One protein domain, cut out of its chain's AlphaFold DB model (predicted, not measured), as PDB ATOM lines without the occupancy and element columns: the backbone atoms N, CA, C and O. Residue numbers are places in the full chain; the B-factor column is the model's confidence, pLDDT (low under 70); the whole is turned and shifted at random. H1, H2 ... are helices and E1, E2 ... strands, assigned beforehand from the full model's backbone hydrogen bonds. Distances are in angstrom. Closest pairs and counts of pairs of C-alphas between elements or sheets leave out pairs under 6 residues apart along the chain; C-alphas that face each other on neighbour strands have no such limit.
ATOM      1  N   VAL A  73       3.456 -21.853 -29.117       65.31
ATOM      2  CA  VAL A  73       2.568 -22.859 -29.710       65.31
ATOM      3  C   VAL A  73       3.104 -23.250 -31.085       65.31
ATOM      4  O   VAL A  73       3.600 -22.394 -31.810       65.31
ATOM      5  N   ALA A  74       3.013 -24.530 -31.431       66.50
ATOM      6  CA  ALA A  74       3.063 -24.997 -32.812       66.50
ATOM      7  C   ALA A  74       1.941 -26.014 -33.039       66.50
ATOM      8  O   ALA A  74       1.615 -26.783 -32.131       66.50
ATOM      9  N   PHE A  75       1.375 -26.023 -34.242       75.25
ATOM     10  CA  PHE A  75       0.413 -27.023 -34.692       75.25
ATOM     11  C   PHE A  75       1.105 -27.949 -35.691       75.25
ATOM     12  O   PHE A  75       1.636 -27.483 -36.695       75.25
ATOM     13  N   VAL A  76       1.164 -29.238 -35.370       75.50
ATOM     14  CA  VAL A  76       1.909 -30.267 -36.114       75.50
ATOM     15  C   VAL A  76       1.203 -31.616 -35.963       75.50
ATOM     16  O   VAL A  76       0.528 -31.819 -34.960       75.50
ATOM     17  N   HIS A  77       1.377 -32.587 -36.860       77.25
ATOM     18  CA  HIS A  77       1.167 -33.990 -36.452       77.25
ATOM     19  C   HIS A  77       2.379 -34.455 -35.663       77.25
ATOM     20  O   HIS A  77       3.502 -34.023 -35.933       77.25
ATOM     21  N   PHE A  78       2.167 -35.263 -34.624       77.38
ATOM     22  CA  PHE A  78       3.229 -35.499 -33.658       77.38
ATOM     23  C   PHE A  78       3.269 -36.915 -33.106       77.38
ATOM     24  O   PHE A  78       2.652 -37.234 -32.083       77.38
ATOM     25  N   ARG A  79       4.152 -37.733 -33.679       74.00
ATOM     26  CA  ARG A  79       4.438 -39.072 -33.177       74.00
ATOM     27  C   ARG A  79       5.519 -39.071 -32.095       74.00
ATOM     28  O   ARG A  79       6.686 -39.414 -32.319       74.00
ATOM     29  N   ALA A  80       5.101 -38.770 -30.871       65.19
ATOM     30  CA  ALA A  80       5.886 -38.959 -29.653       65.19
ATOM     31  C   ALA A  80       5.284 -40.001 -28.702       65.19
ATOM     32  O   ALA A  80       4.101 -40.342 -28.769       65.19
ATOM     33  N   GLY A  81       6.105 -40.523 -27.794       61.12
ATOM     34  CA  GLY A  81       5.641 -41.378 -26.711       61.12
ATOM     35  C   GLY A  81       4.630 -40.637 -25.831       61.12
ATOM     36  O   GLY A  81       4.739 -39.430 -25.623       61.12
ATOM     37  N   LYS A  82       3.650 -41.360 -25.271       63.00
ATOM     38  CA  LYS A  82       2.628 -40.780 -24.371       63.00
ATOM     39  C   LYS A  82       3.224 -39.994 -23.193       63.00
ATOM     40  O   LYS A  82       2.607 -39.040 -22.742       63.00
ATOM     41  N   ASN A  83       4.430 -40.365 -22.760       63.94
ATOM     42  CA  ASN A  83       5.149 -39.767 -21.636       63.94
ATOM     43  C   ASN A  83       6.402 -38.988 -22.078       63.94
ATOM     44  O   ASN A  83       7.380 -38.955 -21.334       63.94
ATOM     45  N   ALA A  84       6.415 -38.422 -23.291       72.19
ATOM     46  CA  ALA A  84       7.528 -37.582 -23.729       72.19
ATOM     47  C   ALA A  84       7.784 -36.462 -22.707       72.19
ATOM     48  O   ALA A  84       6.856 -35.784 -22.257       72.19
ATOM     49  N   SER A  85       9.043 -36.292 -22.312       77.62
ATOM     50  CA  SER A  85       9.422 -35.344 -21.273       77.62
ATOM     51  C   SER A  85       9.223 -33.900 -21.738       77.62
ATOM     52  O   SER A  85       9.349 -33.581 -22.923       77.62
ATOM     53  N   SER A  86       8.991 -32.978 -20.797       73.88
ATOM     54  CA  SER A  86       8.893 -31.543 -21.105       73.88
ATOM     55  C   SER A  86      10.118 -31.019 -21.870       73.88
ATOM     56  O   SER A  86       9.978 -30.154 -22.730       73.88
ATOM     57  N   GLY A  87      11.313 -31.557 -21.585       76.56
ATOM     58  CA  GLY A  87      12.549 -31.208 -22.292       76.56
ATOM     59  C   GLY A  87      12.552 -31.677 -23.748       76.56
ATOM     60  O   GLY A  87      12.924 -30.913 -24.641       76.56
ATOM     61  N   THR A  88      12.069 -32.892 -24.010       84.94
ATOM     62  CA  THR A  88      11.885 -33.409 -25.373       84.94
ATOM     63  C   THR A  88      10.883 -32.569 -26.151       84.94
ATOM     64  O   THR A  88      11.190 -32.116 -27.252       84.94
ATOM     65  N   VAL A  89       9.716 -32.284 -25.566       80.75
ATOM     66  CA  VAL A  89       8.676 -31.482 -26.227       80.75
ATOM     67  C   VAL A  89       9.171 -30.059 -26.512       80.75
ATOM     68  O   VAL A  89       8.954 -29.542 -27.605       80.75
ATOM     69  N   GLN A  90       9.917 -29.438 -25.589       82.12
ATOM     70  CA  GLN A  90      10.564 -28.142 -25.830       82.12
ATOM     71  C   GLN A  90      11.529 -28.183 -27.019       82.12
ATOM     72  O   GLN A  90      11.590 -27.243 -27.812       82.12
ATOM     73  N   THR A  91      12.328 -29.243 -27.099       87.62
ATOM     74  CA  THR A  91      13.350 -29.413 -28.133       87.62
ATOM     75  C   THR A  91      12.698 -29.636 -29.499       87.62
ATOM     76  O   THR A  91      13.098 -29.010 -30.477       87.62
ATOM     77  N   LEU A  92      11.623 -30.425 -29.552       88.25
ATOM     78  CA  LEU A  92      10.832 -30.646 -30.764       88.25
ATOM     79  C   LEU A  92      10.092 -29.385 -31.210       88.25
ATOM     80  O   LEU A  92      10.082 -29.088 -32.397       88.25
ATOM     81  N   LEU A  93       9.580 -28.574 -30.280       85.50
ATOM     82  CA  LEU A  93       8.993 -27.275 -30.617       85.50
ATOM     83  C   LEU A  93      10.013 -26.336 -31.283       85.50
ATOM     84  O   LEU A  93       9.673 -25.610 -32.212       85.50
ATOM     85  N   ARG A  94      11.276 -26.343 -30.832       88.12
ATOM     86  CA  ARG A  94      12.344 -25.569 -31.492       88.12
ATOM     87  C   ARG A  94      12.619 -26.080 -32.901       88.12
ATOM     88  O   ARG A  94      12.763 -25.259 -33.801       88.12
ATOM     89  N   ALA A  95      12.657 -27.402 -33.083       91.88
ATOM     90  CA  ALA A  95      12.792 -28.006 -34.402       91.88
ATOM     91  C   ALA A  95      11.615 -27.612 -35.311       91.88
ATOM     92  O   ALA A  95      11.858 -27.116 -36.400       91.88
ATOM     93  N   ALA A  96      10.366 -27.696 -34.840       90.06
ATOM     94  CA  ALA A  96       9.171 -27.335 -35.614       90.06
ATOM     95  C   ALA A  96       9.220 -25.893 -36.138       90.06
ATOM     96  O   ALA A  96       9.025 -25.648 -37.326       90.06
ATOM     97  N   VAL A  97       9.539 -24.940 -35.253       88.12
ATOM     98  CA  VAL A  97       9.682 -23.519 -35.612       88.12
ATOM     99  C   VAL A  97      10.787 -23.322 -36.647       88.12
ATOM    100  O   VAL A  97      10.642 -22.518 -37.566       88.12
ATOM    101  N   CYS A  98      11.895 -24.046 -36.497       91.75
ATOM    102  CA  CYS A  98      13.002 -23.980 -37.433       91.75
ATOM    103  C   CYS A  98      12.619 -24.503 -38.817       91.75
ATOM    104  O   CYS A  98      12.796 -23.789 -39.802       91.75
ATOM    105  N   VAL A  99      12.067 -25.716 -38.867       92.75
ATOM    106  CA  VAL A  99      11.641 -26.394 -40.094       92.75
ATOM    107  C   VAL A  99      10.657 -25.513 -40.851       92.75
ATOM    108  O   VAL A  99      10.904 -25.171 -42.004       92.75
ATOM    109  N   ARG A 100       9.604 -25.026 -40.185       90.50
ATOM    110  CA  ARG A 100       8.634 -24.137 -40.832       90.50
ATOM    111  C   ARG A 100       9.292 -22.875 -41.377       90.50
ATOM    112  O   ARG A 100       9.096 -22.546 -42.535       90.50
ATOM    113  N   ARG A 101      10.133 -22.195 -40.592       89.44
ATOM    114  CA  ARG A 101      10.839 -20.994 -41.070       89.44
ATOM    115  C   ARG A 101      11.752 -21.282 -42.267       89.44
ATOM    116  O   ARG A 101      11.954 -20.394 -43.090       89.44
ATOM    117  N   HIS A 102      12.347 -22.470 -42.326       92.25
ATOM    118  CA  HIS A 102      13.253 -22.848 -43.403       92.25
ATOM    119  C   HIS A 102      12.510 -23.112 -44.717       92.25
ATOM    120  O   HIS A 102      12.998 -22.691 -45.761       92.25
ATOM    121  N   TYR A 103      11.338 -23.755 -44.653       91.56
ATOM    122  CA  TYR A 103      10.602 -24.215 -45.835       91.56
ATOM    123  C   TYR A 103       9.396 -23.361 -46.230       91.56
ATOM    124  O   TYR A 103       8.977 -23.446 -47.373       91.56
ATOM    125  N   ALA A 104       8.839 -22.520 -45.354       86.44
ATOM    126  CA  ALA A 104       7.618 -21.760 -45.653       86.44
ATOM    127  C   ALA A 104       7.799 -20.626 -46.688       86.44
ATOM    128  O   ALA A 104       6.887 -19.835 -46.874       86.44
ATOM    129  N   GLU A 105       8.968 -20.486 -47.328       80.56
ATOM    130  CA  GLU A 105       9.258 -19.499 -48.391       80.56
ATOM    131  C   GLU A 105       8.848 -18.034 -48.090       80.56
ATOM    132  O   GLU A 105       8.697 -17.213 -48.991       80.56
ATOM    133  N   GLY A 106       8.723 -17.663 -46.811       73.31
ATOM    134  CA  GLY A 106       8.290 -16.327 -46.381       73.31
ATOM    135  C   GLY A 106       6.809 -16.211 -46.011       73.31
ATOM    136  O   GLY A 106       6.401 -15.141 -45.559       73.31
ATOM    137  N   ASP A 107       6.028 -17.286 -46.127       77.62
ATOM    138  CA  ASP A 107       4.687 -17.382 -45.558       77.62
ATOM    139  C   ASP A 107       4.758 -17.368 -44.021       77.62
ATOM    140  O   ASP A 107       5.445 -18.168 -43.375       77.62
ATOM    141  N   THR A 108       4.070 -16.396 -43.425       74.81
ATOM    142  CA  THR A 108       3.988 -16.202 -41.973       74.81
ATOM    143  C   THR A 108       2.630 -16.593 -41.399       74.81
ATOM    144  O   THR A 108       2.412 -16.413 -40.201       74.81
ATOM    145  N   SER A 109       1.698 -17.074 -42.226       79.75
ATOM    146  CA  SER A 109       0.374 -17.507 -41.790       79.75
ATOM    147  C   SER A 109       0.501 -18.696 -40.838       79.75
ATOM    148  O   SER A 109       1.264 -19.634 -41.077       79.75
ATOM    149  N   GLU A 110      -0.169 -18.617 -39.688       75.75
ATOM    150  CA  GLU A 110      -0.130 -19.678 -38.683       75.75
ATOM    151  C   GLU A 110      -1.117 -20.791 -39.055       75.75
ATOM    152  O   GLU A 110      -2.302 -20.503 -39.247       75.75
ATOM    153  N   PRO A 111      -0.668 -22.057 -39.117       77.69
ATOM    154  CA  PRO A 111      -1.568 -23.183 -39.273       77.69
ATOM    155  C   PRO A 111      -2.486 -23.273 -38.057       77.69
ATOM    156  O   PRO A 111      -2.071 -23.057 -36.915       77.69
ATOM    157  N   SER A 112      -3.743 -23.617 -38.297       73.12
ATOM    158  CA  SER A 112      -4.721 -23.866 -37.243       73.12
ATOM    159  C   SER A 112      -5.656 -24.986 -37.669       73.12
ATOM    160  O   SER A 112      -5.872 -25.204 -38.860       73.12
ATOM    161  N   ASN A 113      -6.215 -25.707 -36.699       68.69
ATOM    162  CA  ASN A 113      -7.321 -26.610 -36.994       68.69
ATOM    163  C   ASN A 113      -8.531 -25.781 -37.442       68.69
ATOM    164  O   ASN A 113      -8.818 -24.746 -36.837       68.69
ATOM    165  N   ALA A 114      -9.249 -26.242 -38.470       58.41
ATOM    166  CA  ALA A 114     -10.495 -25.605 -38.878       58.41
ATOM    167  C   ALA A 114     -11.460 -25.504 -37.672       58.41
ATOM    168  O   ALA A 114     -11.528 -26.450 -36.882       58.41
ATOM    169  N   ASP A 145       3.648 -57.369 -53.414       96.88
ATOM    170  CA  ASP A 145       4.870 -56.591 -53.611       96.88
ATOM    171  C   ASP A 145       5.213 -55.839 -52.313       96.88
ATOM    172  O   ASP A 145       4.332 -55.202 -51.726       96.88
ATOM    173  N   PRO A 146       6.458 -55.898 -51.822       97.50
ATOM    174  CA  PRO A 146       6.865 -55.045 -50.718       97.50
ATOM    175  C   PRO A 146       6.815 -53.575 -51.148       97.50
ATOM    176  O   PRO A 146       7.017 -53.243 -52.316       97.50
ATOM    177  N   LEU A 147       6.540 -52.695 -50.189       97.56
ATOM    178  CA  LEU A 147       6.576 -51.249 -50.376       97.56
ATOM    179  C   LEU A 147       7.627 -50.672 -49.437       97.56
ATOM    180  O   LEU A 147       7.579 -50.928 -48.236       97.56
ATOM    181  N   ASP A 148       8.534 -49.863 -49.976       97.44
ATOM    182  CA  ASP A 148       9.444 -49.053 -49.174       97.44
ATOM    183  C   ASP A 148       8.991 -47.579 -49.229       97.44
ATOM    184  O   ASP A 148       9.121 -46.941 -50.279       97.44
ATOM    185  N   PRO A 149       8.437 -47.032 -48.125       97.06
ATOM    186  CA  PRO A 149       7.900 -45.673 -48.056       97.06
ATOM    187  C   PRO A 149       8.875 -44.564 -48.446       97.06
ATOM    188  O   PRO A 149       8.433 -43.484 -48.822       97.06
ATOM    189  N   PHE A 150      10.187 -44.812 -48.405       96.81
ATOM    190  CA  PHE A 150      11.181 -43.829 -48.844       96.81
ATOM    191  C   PHE A 150      11.203 -43.595 -50.362       96.81
ATOM    192  O   PHE A 150      11.799 -42.615 -50.800       96.81
ATOM    193  N   PHE A 151      10.568 -44.463 -51.155       96.50
ATOM    194  CA  PHE A 151      10.375 -44.251 -52.594       96.50
ATOM    195  C   PHE A 151       8.997 -43.676 -52.940       96.50
ATOM    196  O   PHE A 151       8.717 -43.444 -54.115       96.50
ATOM    197  N   LEU A 152       8.129 -43.456 -51.949       96.19
ATOM    198  CA  LEU A 152       6.866 -42.767 -52.178       96.19
ATOM    199  C   LEU A 152       7.117 -41.275 -52.351       96.19
ATOM    200  O   LEU A 152       7.820 -40.656 -51.553       96.19
ATOM    201  N   VAL A 153       6.473 -40.709 -53.365       95.00
ATOM    202  CA  VAL A 153       6.401 -39.268 -53.583       95.00
ATOM    203  C   VAL A 153       4.972 -38.850 -53.280       95.00
ATOM    204  O   VAL A 153       4.042 -39.302 -53.947       95.00
ATOM    205  N   VAL A 154       4.807 -38.024 -52.251       95.25
ATOM    206  CA  VAL A 154       3.534 -37.382 -51.922       95.25
ATOM    207  C   VAL A 154       3.671 -35.923 -52.329       95.25
ATOM    208  O   VAL A 154       4.643 -35.268 -51.951       95.25
ATOM    209  N   ASP A 155       2.744 -35.449 -53.155       93.88
ATOM    210  CA  ASP A 155       2.775 -34.076 -53.658       93.88
ATOM    211  C   ASP A 155       2.774 -33.065 -52.504       93.88
ATOM    212  O   ASP A 155       2.131 -33.291 -51.480       93.88
ATOM    213  N   SER A 156       3.540 -31.983 -52.653       92.94
ATOM    214  CA  SER A 156       3.706 -30.926 -51.639       92.94
ATOM    215  C   SER A 156       4.194 -31.377 -50.248       92.94
ATOM    216  O   SER A 156       4.154 -30.587 -49.301       92.94
ATOM    217  N   VAL A 157       4.714 -32.605 -50.105       96.38
ATOM    218  CA  VAL A 157       5.309 -33.117 -48.859       96.38
ATOM    219  C   VAL A 157       6.814 -33.319 -49.023       96.38
ATOM    220  O   VAL A 157       7.273 -34.096 -49.859       96.38
ATOM    221  N   THR A 158       7.603 -32.669 -48.168       96.38
ATOM    222  CA  THR A 158       9.061 -32.851 -48.098       96.38
ATOM    223  C   THR A 158       9.444 -33.687 -46.879       96.38
ATOM    224  O   THR A 158       8.913 -33.483 -45.794       96.38
ATOM    225  N   VAL A 159      10.398 -34.612 -47.017       97.12
ATOM    226  CA  VAL A 159      10.928 -35.382 -45.877       97.12
ATOM    227  C   VAL A 159      12.273 -34.811 -45.448       97.12
ATOM    228  O   VAL A 159      13.256 -34.900 -46.183       97.12
ATOM    229  N   GLU A 160      12.344 -34.286 -44.228       96.69
ATOM    230  CA  GLU A 160      13.584 -33.810 -43.623       96.69
ATOM    231  C   GLU A 160      14.044 -34.768 -42.522       96.69
ATOM    232  O   GLU A 160      13.331 -35.045 -41.562       96.69
ATOM    233  N   ARG A 161      15.267 -35.285 -42.645       97.25
ATOM    234  CA  ARG A 161      15.850 -36.200 -41.654       97.25
ATOM    235  C   ARG A 161      16.619 -35.430 -40.588       97.25
ATOM    236  O   ARG A 161      17.416 -34.557 -40.930       97.25
ATOM    237  N   LEU A 162      16.450 -35.800 -39.316       97.00
ATOM    238  CA  LEU A 162      17.127 -35.164 -38.178       97.00
ATOM    239  C   LEU A 162      18.642 -35.024 -38.394       97.00
ATOM    240  O   LEU A 162      19.185 -33.932 -38.213       97.00
ATOM    241  N   GLY A 163      19.317 -36.108 -38.786       95.56
ATOM    242  CA  GLY A 163      20.767 -36.138 -38.985       95.56
ATOM    243  C   GLY A 163      21.270 -35.218 -40.101       95.56
ATOM    244  O   GLY A 163      22.416 -34.774 -40.059       95.56
ATOM    245  N   HIS A 164      20.415 -34.878 -41.070       94.19
ATOM    246  CA  HIS A 164      20.772 -34.069 -42.241       94.19
ATOM    247  C   HIS A 164      20.127 -32.678 -42.259       94.19
ATOM    248  O   HIS A 164      20.370 -31.917 -43.193       94.19
ATOM    249  N   SER A 165      19.333 -32.328 -41.246       94.69
ATOM    250  CA  SER A 165      18.696 -31.013 -41.176       94.69
ATOM    251  C   SER A 165      19.745 -29.903 -41.109       94.69
ATOM    252  O   SER A 165      20.650 -29.926 -40.272       94.69
ATOM    253  N   SER A 166      19.632 -28.919 -41.996       91.94
ATOM    254  CA  SER A 166      20.537 -27.764 -42.053       91.94
ATOM    255  C   SER A 166      20.117 -26.654 -41.090       91.94
ATOM    256  O   SER A 166      20.952 -25.863 -40.652       91.94
ATOM    257  N   CYS A 167      18.829 -26.595 -40.751       92.69
ATOM    258  CA  CYS A 167      18.269 -25.520 -39.949       92.69
ATOM    259  C   CYS A 167      18.382 -25.828 -38.443       92.69
ATOM    260  O   CYS A 167      18.628 -24.928 -37.634       92.69
ATOM    261  N   VAL A 168      18.203 -27.097 -38.051       94.50
ATOM    262  CA  VAL A 168      18.189 -27.505 -36.641       94.50
ATOM    263  C   VAL A 168      19.604 -27.411 -36.069       94.50
ATOM    264  O   VAL A 168      20.544 -28.000 -36.600       94.50
ATOM    265  N   ASP A 169      19.768 -26.693 -34.958       93.81
ATOM    266  CA  ASP A 169      21.076 -26.510 -34.331       93.81
ATOM    267  C   ASP A 169      21.618 -27.808 -33.703       93.81
ATOM    268  O   ASP A 169      20.868 -28.685 -33.265       93.81
ATOM    269  N   GLU A 170      22.944 -27.912 -33.593       94.38
ATOM    270  CA  GLU A 170      23.619 -29.120 -33.100       94.38
ATOM    271  C   GLU A 170      23.221 -29.512 -31.671       94.38
ATOM    272  O   GLU A 170      23.171 -30.697 -31.340       94.38
ATOM    273  N   LYS A 171      22.888 -28.555 -30.795       93.06
ATOM    274  CA  LYS A 171      22.435 -28.881 -29.433       93.06
ATOM    275  C   LYS A 171      21.056 -29.542 -29.469       93.06
ATOM    276  O   LYS A 171      20.827 -30.522 -28.754       93.06
ATOM    277  N   THR A 172      20.157 -29.029 -30.305       92.75
ATOM    278  CA  THR A 172      18.836 -29.619 -30.550       92.75
ATOM    279  C   THR A 172      18.981 -31.010 -31.177       92.75
ATOM    280  O   THR A 172      18.424 -31.964 -30.632       92.75
ATOM    281  N   LYS A 173      19.808 -31.175 -32.222       95.75
ATOM    282  CA  LYS A 173      20.072 -32.489 -32.841       95.75
ATOM    283  C   LYS A 173      20.603 -33.514 -31.849       95.75
ATOM    284  O   LYS A 173      20.018 -34.583 -31.720       95.75
ATOM    285  N   ASN A 174      21.652 -33.177 -31.098       95.50
ATOM    286  CA  ASN A 174      22.257 -34.083 -30.116       95.50
ATOM    287  C   ASN A 174      21.263 -34.517 -29.029       95.50
ATOM    288  O   ASN A 174      21.284 -35.662 -28.579       95.50
ATOM    289  N   THR A 175      20.360 -33.621 -28.626       94.25
ATOM    290  CA  THR A 175      19.305 -33.953 -27.660       94.25
ATOM    291  C   THR A 175      18.309 -34.947 -28.260       94.25
ATOM    292  O   THR A 175      18.034 -35.986 -27.656       94.25
ATOM    293  N   LEU A 176      17.811 -34.664 -29.469       94.62
ATOM    294  CA  LEU A 176      16.822 -35.488 -30.166       94.62
ATOM    295  C   LEU A 176      17.367 -36.842 -30.636       94.62
ATOM    296  O   LEU A 176      16.616 -37.816 -30.630       94.62
ATOM    297  N   ALA A 177      18.644 -36.909 -31.009       95.50
ATOM    298  CA  ALA A 177      19.349 -38.119 -31.426       95.50
ATOM    299  C   ALA A 177      19.841 -38.971 -30.243       95.50
ATOM    300  O   ALA A 177      20.090 -40.167 -30.400       95.50
ATOM    301  N   GLY A 178      20.004 -38.362 -29.064       94.81
ATOM    302  CA  GLY A 178      20.559 -38.992 -27.869       94.81
ATOM    303  C   GLY A 178      19.512 -39.177 -26.766       94.81
ATOM    304  O   GLY A 178      18.685 -40.084 -26.880       94.81
ATOM    305  N   PRO A 179      19.526 -38.363 -25.691       92.00
ATOM    306  CA  PRO A 179      18.644 -38.539 -24.532       92.00
ATOM    307  C   PRO A 179      17.154 -38.675 -24.875       92.00
ATOM    308  O   PRO A 179      16.464 -39.492 -24.272       92.00
ATOM    309  N   SER A 180      16.669 -37.930 -25.870       92.12
ATOM    310  CA  SER A 180      15.263 -37.942 -26.283       92.12
ATOM    311  C   SER A 180      14.952 -38.954 -27.391       92.12
ATOM    312  O   SER A 180      13.793 -39.078 -27.776       92.12
ATOM    313  N   ARG A 181      15.940 -39.702 -27.908       93.75
ATOM    314  CA  ARG A 181      15.816 -40.551 -29.113       93.75
ATOM    315  C   ARG A 181      14.594 -41.455 -29.116       93.75
ATOM    316  O   ARG A 181      13.956 -41.621 -30.148       93.75
ATOM    317  N   ASN A 182      14.280 -42.067 -27.979       89.88
ATOM    318  CA  ASN A 182      13.199 -43.048 -27.882       89.88
ATOM    319  C   ASN A 182      11.833 -42.422 -27.566       89.88
ATOM    320  O   ASN A 182      10.824 -43.125 -27.602       89.88
ATOM    321  N   GLU A 183      11.789 -41.121 -27.279       88.19
ATOM    322  CA  GLU A 183      10.570 -40.400 -26.910       88.19
ATOM    323  C   GLU A 183       9.810 -39.845 -28.121       88.19
ATOM    324  O   GLU A 183       8.663 -39.441 -27.963       88.19
ATOM    325  N   TRP A 184      10.397 -39.844 -29.320       92.06
ATOM    326  CA  TRP A 184       9.773 -39.330 -30.544       92.06
ATOM    327  C   TRP A 184      10.225 -40.103 -31.782       92.06
ATOM    328  O   TRP A 184      11.311 -40.684 -31.774       92.06
ATOM    329  N   SER A 185       9.400 -40.119 -32.832       93.25
ATOM    330  CA  SER A 185       9.713 -40.807 -34.098       93.25
ATOM    331  C   SER A 185       9.617 -39.884 -35.313       93.25
ATOM    332  O   SER A 185      10.487 -39.946 -36.176       93.25
ATOM    333  N   ALA A 186       8.599 -39.026 -35.382       94.81
ATOM    334  CA  ALA A 186       8.470 -38.017 -36.426       94.81
ATOM    335  C   ALA A 186       7.523 -36.891 -36.003       94.81
ATOM    336  O   ALA A 186       6.886 -36.956 -34.944       94.81
ATOM    337  N   MET A 187       7.484 -35.852 -36.828       92.44
ATOM    338  CA  MET A 187       6.568 -34.729 -36.727       92.44
ATOM    339  C   MET A 187       6.263 -34.200 -38.128       92.44
ATOM    340  O   MET A 187       7.201 -33.890 -38.860       92.44
ATOM    341  N   SER A 188       4.990 -34.035 -38.474       93.69
ATOM    342  CA  SER A 188       4.579 -33.372 -39.718       93.69
ATOM    343  C   SER A 188       4.259 -31.907 -39.455       93.69
ATOM    344  O   SER A 188       3.409 -31.582 -38.627       93.69
ATOM    345  N   VAL A 189       4.969 -31.015 -40.138       92.94
ATOM    346  CA  VAL A 189       4.898 -29.565 -39.967       92.94
ATOM    347  C   VAL A 189       4.212 -28.952 -41.189       92.94
ATOM    348  O   VAL A 189       4.821 -28.960 -42.260       92.94
ATOM    349  N   PRO A 190       2.987 -28.417 -41.063       92.19
ATOM    350  CA  PRO A 190       2.366 -27.651 -42.138       92.19
ATOM    351  C   PRO A 190       3.106 -26.323 -42.338       92.19
ATOM    352  O   PRO A 190       3.552 -25.690 -41.372       92.19
ATOM    353  N   LEU A 191       3.256 -25.906 -43.594       90.94
ATOM    354  CA  LEU A 191       4.015 -24.710 -43.967       90.94
ATOM    355  C   LEU A 191       3.155 -23.448 -44.100       90.94
ATOM    356  O   LEU A 191       3.701 -22.351 -44.024       90.94
ATOM    357  N   ASN A 192       1.836 -23.597 -44.219       86.81
ATOM    358  CA  ASN A 192       0.877 -22.507 -44.396       86.81
ATOM    359  C   ASN A 192      -0.457 -22.789 -43.681       86.81
ATOM    360  O   ASN A 192      -0.680 -23.879 -43.144       86.81
ATOM    361  N   ALA A 193      -1.337 -21.784 -43.648       84.88
ATOM    362  CA  ALA A 193      -2.647 -21.879 -43.003       84.88
ATOM    363  C   ALA A 193      -3.618 -22.854 -43.691       84.88
ATOM    364  O   ALA A 193      -4.419 -23.480 -42.995       84.88
ATOM    365  N   ASP A 194      -3.521 -23.000 -45.015       85.12
ATOM    366  CA  ASP A 194      -4.380 -23.887 -45.813       85.12
ATOM    367  C   ASP A 194      -3.984 -25.369 -45.692       85.12
ATOM    368  O   ASP A 194      -4.753 -26.249 -46.070       85.12
ATOM    369  N   GLN A 195      -2.815 -25.648 -45.103       87.88
ATOM    370  CA  GLN A 195      -2.277 -26.989 -44.874       87.88
ATOM    371  C   GLN A 195      -2.129 -27.814 -46.167       87.88
ATOM    372  O   GLN A 195      -2.336 -29.029 -46.168       87.88
ATOM    373  N   ASP A 196      -1.753 -27.173 -47.275       88.31
ATOM    374  CA  ASP A 196      -1.538 -27.840 -48.569       88.31
ATOM    375  C   ASP A 196      -0.069 -28.243 -48.808       88.31
ATOM    376  O   ASP A 196       0.215 -29.042 -49.700       88.31
ATOM    377  N   SER A 197       0.859 -27.754 -47.977       92.81
ATOM    378  CA  SER A 197       2.280 -28.095 -48.030       92.81
ATOM    379  C   SER A 197       2.858 -28.423 -46.656       92.81
ATOM    380  O   SER A 197       2.545 -27.782 -45.648       92.81
ATOM    381  N   TRP A 198       3.716 -29.445 -46.624       95.69
ATOM    382  CA  TRP A 198       4.170 -30.085 -45.394       95.69
ATOM    383  C   TRP A 198       5.649 -30.447 -45.422       95.69
ATOM    384  O   TRP A 198       6.214 -30.816 -46.454       95.69
ATOM    385  N   VAL A 199       6.251 -30.466 -44.234       96.62
ATOM    386  CA  VAL A 199       7.528 -31.137 -43.985       96.62
ATOM    387  C   VAL A 199       7.342 -32.234 -42.949       96.62
ATOM    388  O   VAL A 199       6.986 -31.963 -41.805       96.62
ATOM    389  N   VAL A 200       7.649 -33.474 -43.317       97.25
ATOM    390  CA  VAL A 200       7.788 -34.586 -42.376       97.25
ATOM    391  C   VAL A 200       9.209 -34.578 -41.822       97.25
ATOM    392  O   VAL A 200      10.160 -34.973 -42.497       97.25
ATOM    393  N   PHE A 201       9.356 -34.139 -40.574       97.38
ATOM    394  CA  PHE A 201      10.608 -34.178 -39.832       97.38
ATOM    395  C   PHE A 201      10.785 -35.542 -39.153       97.38
ATOM    396  O   PHE A 201      10.101 -35.867 -38.180       97.38
ATOM    397  N   LEU A 202      11.701 -36.356 -39.673       97.81
ATOM    398  CA  LEU A 202      11.859 -37.771 -39.333       97.81
ATOM    399  C   LEU A 202      13.076 -38.021 -38.432       97.81
ATOM    400  O   LEU A 202      14.188 -37.570 -38.717       97.81
ATOM    401  N   ASN A 203      12.888 -38.827 -37.383       97.56
ATOM    402  CA  ASN A 203      13.981 -39.341 -36.560       97.56
ATOM    403  C   ASN A 203      14.706 -40.495 -37.274       97.56
ATOM    404  O   ASN A 203      14.383 -41.673 -37.099       97.56
ATOM    405  N   ASP A 204      15.728 -40.164 -38.057       97.56
ATOM    406  CA  ASP A 204      16.534 -41.132 -38.805       97.56
ATOM    407  C   ASP A 204      17.546 -41.916 -37.947       97.56
ATOM    408  O   ASP A 204      18.256 -42.780 -38.461       97.56
ATOM    409  N   TYR A 205      17.555 -41.702 -36.626       97.12
ATOM    410  CA  TYR A 205      18.299 -42.523 -35.665       97.12
ATOM    411  C   TYR A 205      17.511 -43.751 -35.193       97.12
ATOM    412  O   TYR A 205      18.017 -44.545 -34.393       97.12
ATOM    413  N   HIS A 206      16.263 -43.943 -35.616       97.00
ATOM    414  CA  HIS A 206      15.549 -45.209 -35.408       97.00
ATOM    415  C   HIS A 206      16.009 -46.283 -36.394       97.00
ATOM    416  O   HIS A 206      16.707 -45.990 -37.360       97.00
ATOM    417  N   THR A 207      15.639 -47.545 -36.165       97.25
ATOM    418  CA  THR A 207      15.899 -48.589 -37.170       97.25
ATOM    419  C   THR A 207      15.116 -48.288 -38.448       97.25
ATOM    420  O   THR A 207      14.075 -47.626 -38.401       97.25
ATOM    421  N   VAL A 208      15.596 -48.775 -39.592       97.75
ATOM    422  CA  VAL A 208      14.959 -48.506 -40.891       97.75
ATOM    423  C   VAL A 208      13.513 -49.008 -40.907       97.75
ATOM    424  O   VAL A 208      12.632 -48.325 -41.415       97.75
ATOM    425  N   GLU A 209      13.228 -50.145 -40.273       97.81
ATOM    426  CA  GLU A 209      11.879 -50.711 -40.161       97.81
ATOM    427  C   GLU A 209      10.931 -49.762 -39.418       97.81
ATOM    428  O   GLU A 209       9.800 -49.535 -39.855       97.81
ATOM    429  N   ARG A 210      11.399 -49.168 -38.310       96.62
ATOM    430  CA  ARG A 210      10.625 -48.187 -37.541       96.62
ATOM    431  C   ARG A 210      10.452 -46.882 -38.311       96.62
ATOM    432  O   ARG A 210       9.373 -46.293 -38.252       96.62
ATOM    433  N   GLN A 211      11.472 -46.445 -39.048       98.00
ATOM    434  CA  GLN A 211      11.372 -45.268 -39.908       98.00
ATOM    435  C   GLN A 211      10.337 -45.467 -41.022       98.00
ATOM    436  O   GLN A 211       9.524 -44.579 -41.237       98.00
ATOM    437  N   ARG A 212      10.303 -46.637 -41.677       98.25
ATOM    438  CA  ARG A 212       9.344 -46.940 -42.755       98.25
ATOM    439  C   ARG A 212       7.894 -46.835 -42.291       98.25
ATOM    440  O   ARG A 212       7.113 -46.117 -42.905       98.25
ATOM    441  N   VAL A 213       7.533 -47.509 -41.195       97.56
ATOM    442  CA  VAL A 213       6.159 -47.417 -40.664       97.56
ATOM    443  C   VAL A 213       5.839 -46.011 -40.162       97.56
ATOM    444  O   VAL A 213       4.720 -45.553 -40.343       97.56
ATOM    445  N   THR A 214       6.822 -45.307 -39.593       96.81
ATOM    446  CA  THR A 214       6.646 -43.919 -39.148       96.81
ATOM    447  C   THR A 214       6.371 -42.980 -40.308       96.81
ATOM    448  O   THR A 214       5.392 -42.254 -40.255       96.81
ATOM    449  N   LEU A 215       7.178 -43.019 -41.365       97.81
ATOM    450  CA  LEU A 215       6.991 -42.149 -42.520       97.81
ATOM    451  C   LEU A 215       5.609 -42.349 -43.154       97.81
ATOM    452  O   LEU A 215       4.933 -41.386 -43.492       97.81
ATOM    453  N   LEU A 216       5.171 -43.603 -43.267       97.06
ATOM    454  CA  LEU A 216       3.872 -43.909 -43.853       97.06
ATOM    455  C   LEU A 216       2.695 -43.492 -42.961       97.06
ATOM    456  O   LEU A 216       1.648 -43.124 -43.473       97.06
ATOM    457  N   GLU A 217       2.859 -43.541 -41.641       95.81
ATOM    458  CA  GLU A 217       1.873 -43.032 -40.682       95.81
ATOM    459  C   GLU A 217       1.723 -41.516 -40.783       95.81
ATOM    460  O   GLU A 217       0.600 -41.035 -40.877       95.81
ATOM    461  N   GLU A 218       2.831 -40.776 -40.882       95.88
ATOM    462  CA  GLU A 218       2.799 -39.329 -41.133       95.88
ATOM    463  C   GLU A 218       2.117 -38.998 -42.473       95.88
ATOM    464  O   GLU A 218       1.277 -38.105 -42.534       95.88
ATOM    465  N   TYR A 219       2.385 -39.768 -43.535       96.69
ATOM    466  CA  TYR A 219       1.652 -39.610 -44.796       96.69
ATOM    467  C   TYR A 219       0.154 -39.855 -44.628       96.69
ATOM    468  O   TYR A 219      -0.638 -39.098 -45.175       96.69
ATOM    469  N   TRP A 220      -0.261 -40.864 -43.859       95.50
ATOM    470  CA  TRP A 220      -1.682 -41.103 -43.605       95.50
ATOM    471  C   TRP A 220      -2.332 -40.013 -42.756       95.50
ATOM    472  O   TRP A 220      -3.494 -39.704 -43.007       95.50
ATOM    473  N   HIS A 221      -1.609 -39.389 -41.823       91.50
ATOM    474  CA  HIS A 221      -2.114 -38.205 -41.127       91.50
ATOM    475  C   HIS A 221      -2.415 -37.058 -42.101       91.50
ATOM    476  O   HIS A 221      -3.494 -36.470 -42.032       91.50
ATOM    477  N   ILE A 222      -1.498 -36.783 -43.034       93.00
ATOM    478  CA  ILE A 222      -1.654 -35.725 -44.041       93.00
ATOM    479  C   ILE A 222      -2.777 -36.073 -45.030       93.00
ATOM    480  O   ILE A 222      -3.719 -35.305 -45.198       93.00
ATOM    481  N   LEU A 223      -2.720 -37.256 -45.652       92.88
ATOM    482  CA  LEU A 223      -3.654 -37.682 -46.703       92.88
ATOM    483  C   LEU A 223      -5.092 -37.867 -46.201       92.88
ATOM    484  O   LEU A 223      -6.029 -37.701 -46.979       92.88
ATOM    485  N   SER A 224      -5.274 -38.211 -44.923       89.50
ATOM    486  CA  SER A 224      -6.603 -38.375 -44.315       89.50
ATOM    487  C   SER A 224      -7.150 -37.072 -43.722       89.50
ATOM    488  O   SER A 224      -8.268 -37.065 -43.214       89.50
ATOM    489  N   GLY A 225      -6.379 -35.977 -43.759       87.31
ATOM    490  CA  GLY A 225      -6.783 -34.690 -43.190       87.31
ATOM    491  C   GLY A 225      -6.973 -34.727 -41.670       87.31
ATOM    492  O   GLY A 225      -7.855 -34.046 -41.150       87.31
ATOM    493  N   HIS A 226      -6.184 -35.541 -40.958       85.50
ATOM    494  CA  HIS A 226      -6.256 -35.639 -39.497       85.50
ATOM    495  C   HIS A 226      -5.943 -34.296 -38.828       85.50
ATOM    496  O   HIS A 226      -5.129 -33.509 -39.325       85.50
ATOM    497  N   LYS A 227      -6.544 -34.045 -37.662       81.56
ATOM    498  CA  LYS A 227      -6.374 -32.787 -36.931       81.56
ATOM    499  C   LYS A 227      -4.924 -32.621 -36.476       81.56
ATOM    500  O   LYS A 227      -4.263 -33.552 -36.012       81.56
ATOM    501  N   LEU A 228      -4.424 -31.391 -36.554       80.00
ATOM    502  CA  LEU A 228      -3.107 -31.049 -36.037       80.00
ATOM    503  C   LEU A 228      -3.090 -31.206 -34.515       80.00
ATOM    504  O   LEU A 228      -3.960 -30.704 -33.793       80.00
ATOM    505  N   THR A 229      -2.032 -31.836 -34.019       75.81
ATOM    506  CA  THR A 229      -1.678 -31.823 -32.606       75.81
ATOM    507  C   THR A 229      -1.095 -30.460 -32.239       75.81
ATOM    508  O   THR A 229      -0.125 -29.980 -32.827       75.81
ATOM    509  N   LYS A 230      -1.651 -29.835 -31.204       71.69
ATOM    510  CA  LYS A 230      -1.101 -28.602 -30.650       71.69
ATOM    511  C   LYS A 230      -0.012 -28.943 -29.650       71.69
ATOM    512  O   LYS A 230      -0.289 -29.590 -28.643       71.69
ATOM    513  N   ILE A 231       1.206 -28.472 -29.889       71.31
ATOM    514  CA  ILE A 231       2.312 -28.504 -28.929       71.31
ATOM    515  C   ILE A 231       2.421 -27.123 -28.299       71.31
ATOM    516  O   ILE A 231       2.625 -26.137 -29.006       71.31
ATOM    517  N   ALA A 232       2.319 -27.040 -26.974       65.44
ATOM    518  CA  ALA A 232       2.362 -25.750 -26.299       65.44
ATOM    519  C   ALA A 232       3.150 -25.759 -24.987       65.44
ATOM    520  O   ALA A 232       3.175 -26.749 -24.249       65.44
ATOM    521  N   LYS A 233       3.777 -24.614 -24.688       65.00
ATOM    522  CA  LYS A 233       4.345 -24.305 -23.372       65.00
ATOM    523  C   LYS A 233       3.269 -23.676 -22.487       65.00
ATOM    524  O   LYS A 233       2.710 -22.647 -22.851       65.00
ATOM    525  N   ILE A 234       3.035 -24.261 -21.316       57.34
ATOM    526  CA  ILE A 234       2.092 -23.789 -20.301       57.34
ATOM    527  C   ILE A 234       2.794 -23.736 -18.947       57.34
ATOM    528  O   ILE A 234       3.255 -24.765 -18.450       57.34
ATOM    529  N   ALA A 235       2.848 -22.555 -18.329       53.41
ATOM    530  CA  ALA A 235       3.326 -22.376 -16.952       53.41
ATOM    531  C   ALA A 235       4.688 -23.045 -16.661       53.41
ATOM    532  O   ALA A 235       4.881 -23.701 -15.638       53.41
ATOM    533  N   GLY A 236       5.630 -22.945 -17.607       52.41
ATOM    534  CA  GLY A 236       6.966 -23.544 -17.495       52.41
ATOM    535  C   GLY A 236       7.072 -25.030 -17.869       52.41
ATOM    536  O   GLY A 236       8.185 -25.544 -17.943       52.41
ATOM    537  N   SER A 237       5.960 -25.706 -18.166       52.84
ATOM    538  CA  SER A 237       5.911 -27.099 -18.638       52.84
ATOM    539  C   SER A 237       5.421 -27.186 -20.087       52.84
ATOM    540  O   SER A 237       4.817 -26.246 -20.592       52.84
ATOM    541  N   PHE A 238       5.681 -28.294 -20.780       61.03
ATOM    542  CA  PHE A 238       5.239 -28.497 -22.164       61.03
ATOM    543  C   PHE A 238       4.249 -29.664 -22.242       61.03
ATOM    544  O   PHE A 238       4.397 -30.653 -21.520       61.03
ATOM    545  N   GLY A 239       3.240 -29.554 -23.102       58.53
ATOM    546  CA  GLY A 239       2.260 -30.611 -23.349       58.53
ATOM    547  C   GLY A 239       1.848 -30.683 -24.816       58.53
ATOM    548  O   GLY A 239       2.253 -29.839 -25.620       58.53
ATOM    549  N   ARG A 240       1.003 -31.667 -25.135       66.56
ATOM    550  CA  ARG A 240       0.357 -31.796 -26.444       66.56
ATOM    551  C   ARG A 240      -1.098 -32.246 -26.344       66.56
ATOM    552  O   ARG A 240      -1.426 -32.948 -25.386       66.56
ATOM    553  N   THR A 241      -1.917 -31.917 -27.341       64.75
ATOM    554  CA  THR A 241      -3.181 -32.632 -27.577       64.75
ATOM    555  C   THR A 241      -2.907 -34.037 -28.146       64.75
ATOM    556  O   THR A 241      -1.799 -34.340 -28.582       64.75
TER     557      THR A 241
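AT A GLANCE: This is residues 73 to 114 and 145 to 241 of the 311 residues of the protein "ImmA/IrrE family metallo-endopeptidase" of Mesorhizobium sp (UniProt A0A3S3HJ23). What is the main picture? A twisted sheet of six strands curls round the long helix H1 on one face, while a second long helix, H3, packs over E4 and E3 on the other face, giving three layers: helix, sheet, helix. The short helix H2 packs on H1 and is not on the sheet, and residues 145 to 156, with no named element, lead in from the far point Asp 145 to E2. What is it built of? The 139 printed residues hold three named helices and six named strands, in the order E1 H1 E2 H2 E3 E4 H3 E5 E6; the sheet runs E2 E4 E3 E1 E5 E6 and is mixed, and the class is mixed, helices and strands. How large is it? It is compact, with a radius of gyration of the C-alphas of 14.1 A and spans of 49 by 33 by 27 A.

HOW THE PARTS SIT: How does the sheet begin at the edge strand E2? E2, residues 157 to 161, is parallel to E4, residues 198 to 202, at 25 degrees, with N 158 and O 198 at 2.9 A. E4 and E3, residues 184 to 190, form an antiparallel hairpin at 167 degrees, with N 189 and O 199 at 2.8 A. E3 is antiparallel to E1, residues 73 to 80, at 141 degrees, with N 188 and O 77 at 2.9 A. How does the sheet go on to its other edge? E1 bends by 84 degrees at residue 77, and its pairing is staggered: residues 77 to 80 pair with E3, residues 73 to 76 with E5, residues 229 to 234. E1 and E5 are antiparallel at 117 degrees, with N 229 and O 76 at 2.7 A. E5 and the edge strand E6, residues 237 to 240, form an antiparallel hairpin at 166 degrees, with N 234 and O 237 at 2.8 A. Where do the two long helices stand? H1, residues 86 to 103, is on the sheet, which curls round it; its closest C-alphas to E3 are those of Ala 96 and Val 189, 6.5 A, and to E6 those of Ser 86 and Phe 238, 4.9 A. H3, residues 208 to 223, is on the opposite face, its height over the sheet being 8.0 A. H3 lies over E3 and only just over E4, where 3 of its C-alphas fall; on the local plane it runs along the strands, only just, at 28 degrees to E3, and the closest C-alphas of E3 and H3 are those of Ser 188 and Glu 218, 6.4 A. What of the third helix? H2, residues 170 to 177, is not on the sheet; it touches residues 88 to 95 of H1 alone, at a steep tilt of 62 degrees, opposite ways, the closest C-alphas being those of Thr 91 and Thr 172, 6.0 A. H3 is apart from both H1 and H2. In H1, H2 and H3 every O i to N i+4 pair is within hydrogen-bond range.

IN THESE COORDINATES: Where do the strands lie? E1 begins at C-alpha 73 (2.568, -22.859, -29.710) and measures 16.4 A; E3 measures 18.0 A and E5 15.2 A. E2, E4 and E6 measure 13.1 A, 12.4 A and 10.7 A, and E6 ends at C-alpha 240 (0.357, -31.796, -26.444). Where are the helices? H1 begins at C-alpha 86 (8.893, -31.543, -21.105) and is 25.8 A long, H3 is 22.3 A and H2 10.1 A.

THE WHOLE: How far does it reach? The two C-alphas farthest apart are those of Asp 145 and Ala 235, 50.2 A. Is there a cut? Residues 115 to 144 are not printed, and C-alphas 114 and 145 are 37.6 A apart across the cut. Of the links that are printed whole, none is long. Where is confidence low? The mean pLDDT of the printed part is 86.5, and it is under 70 at residues 73 to 74, 80 to 83, 113 to 114 and 232 to 241.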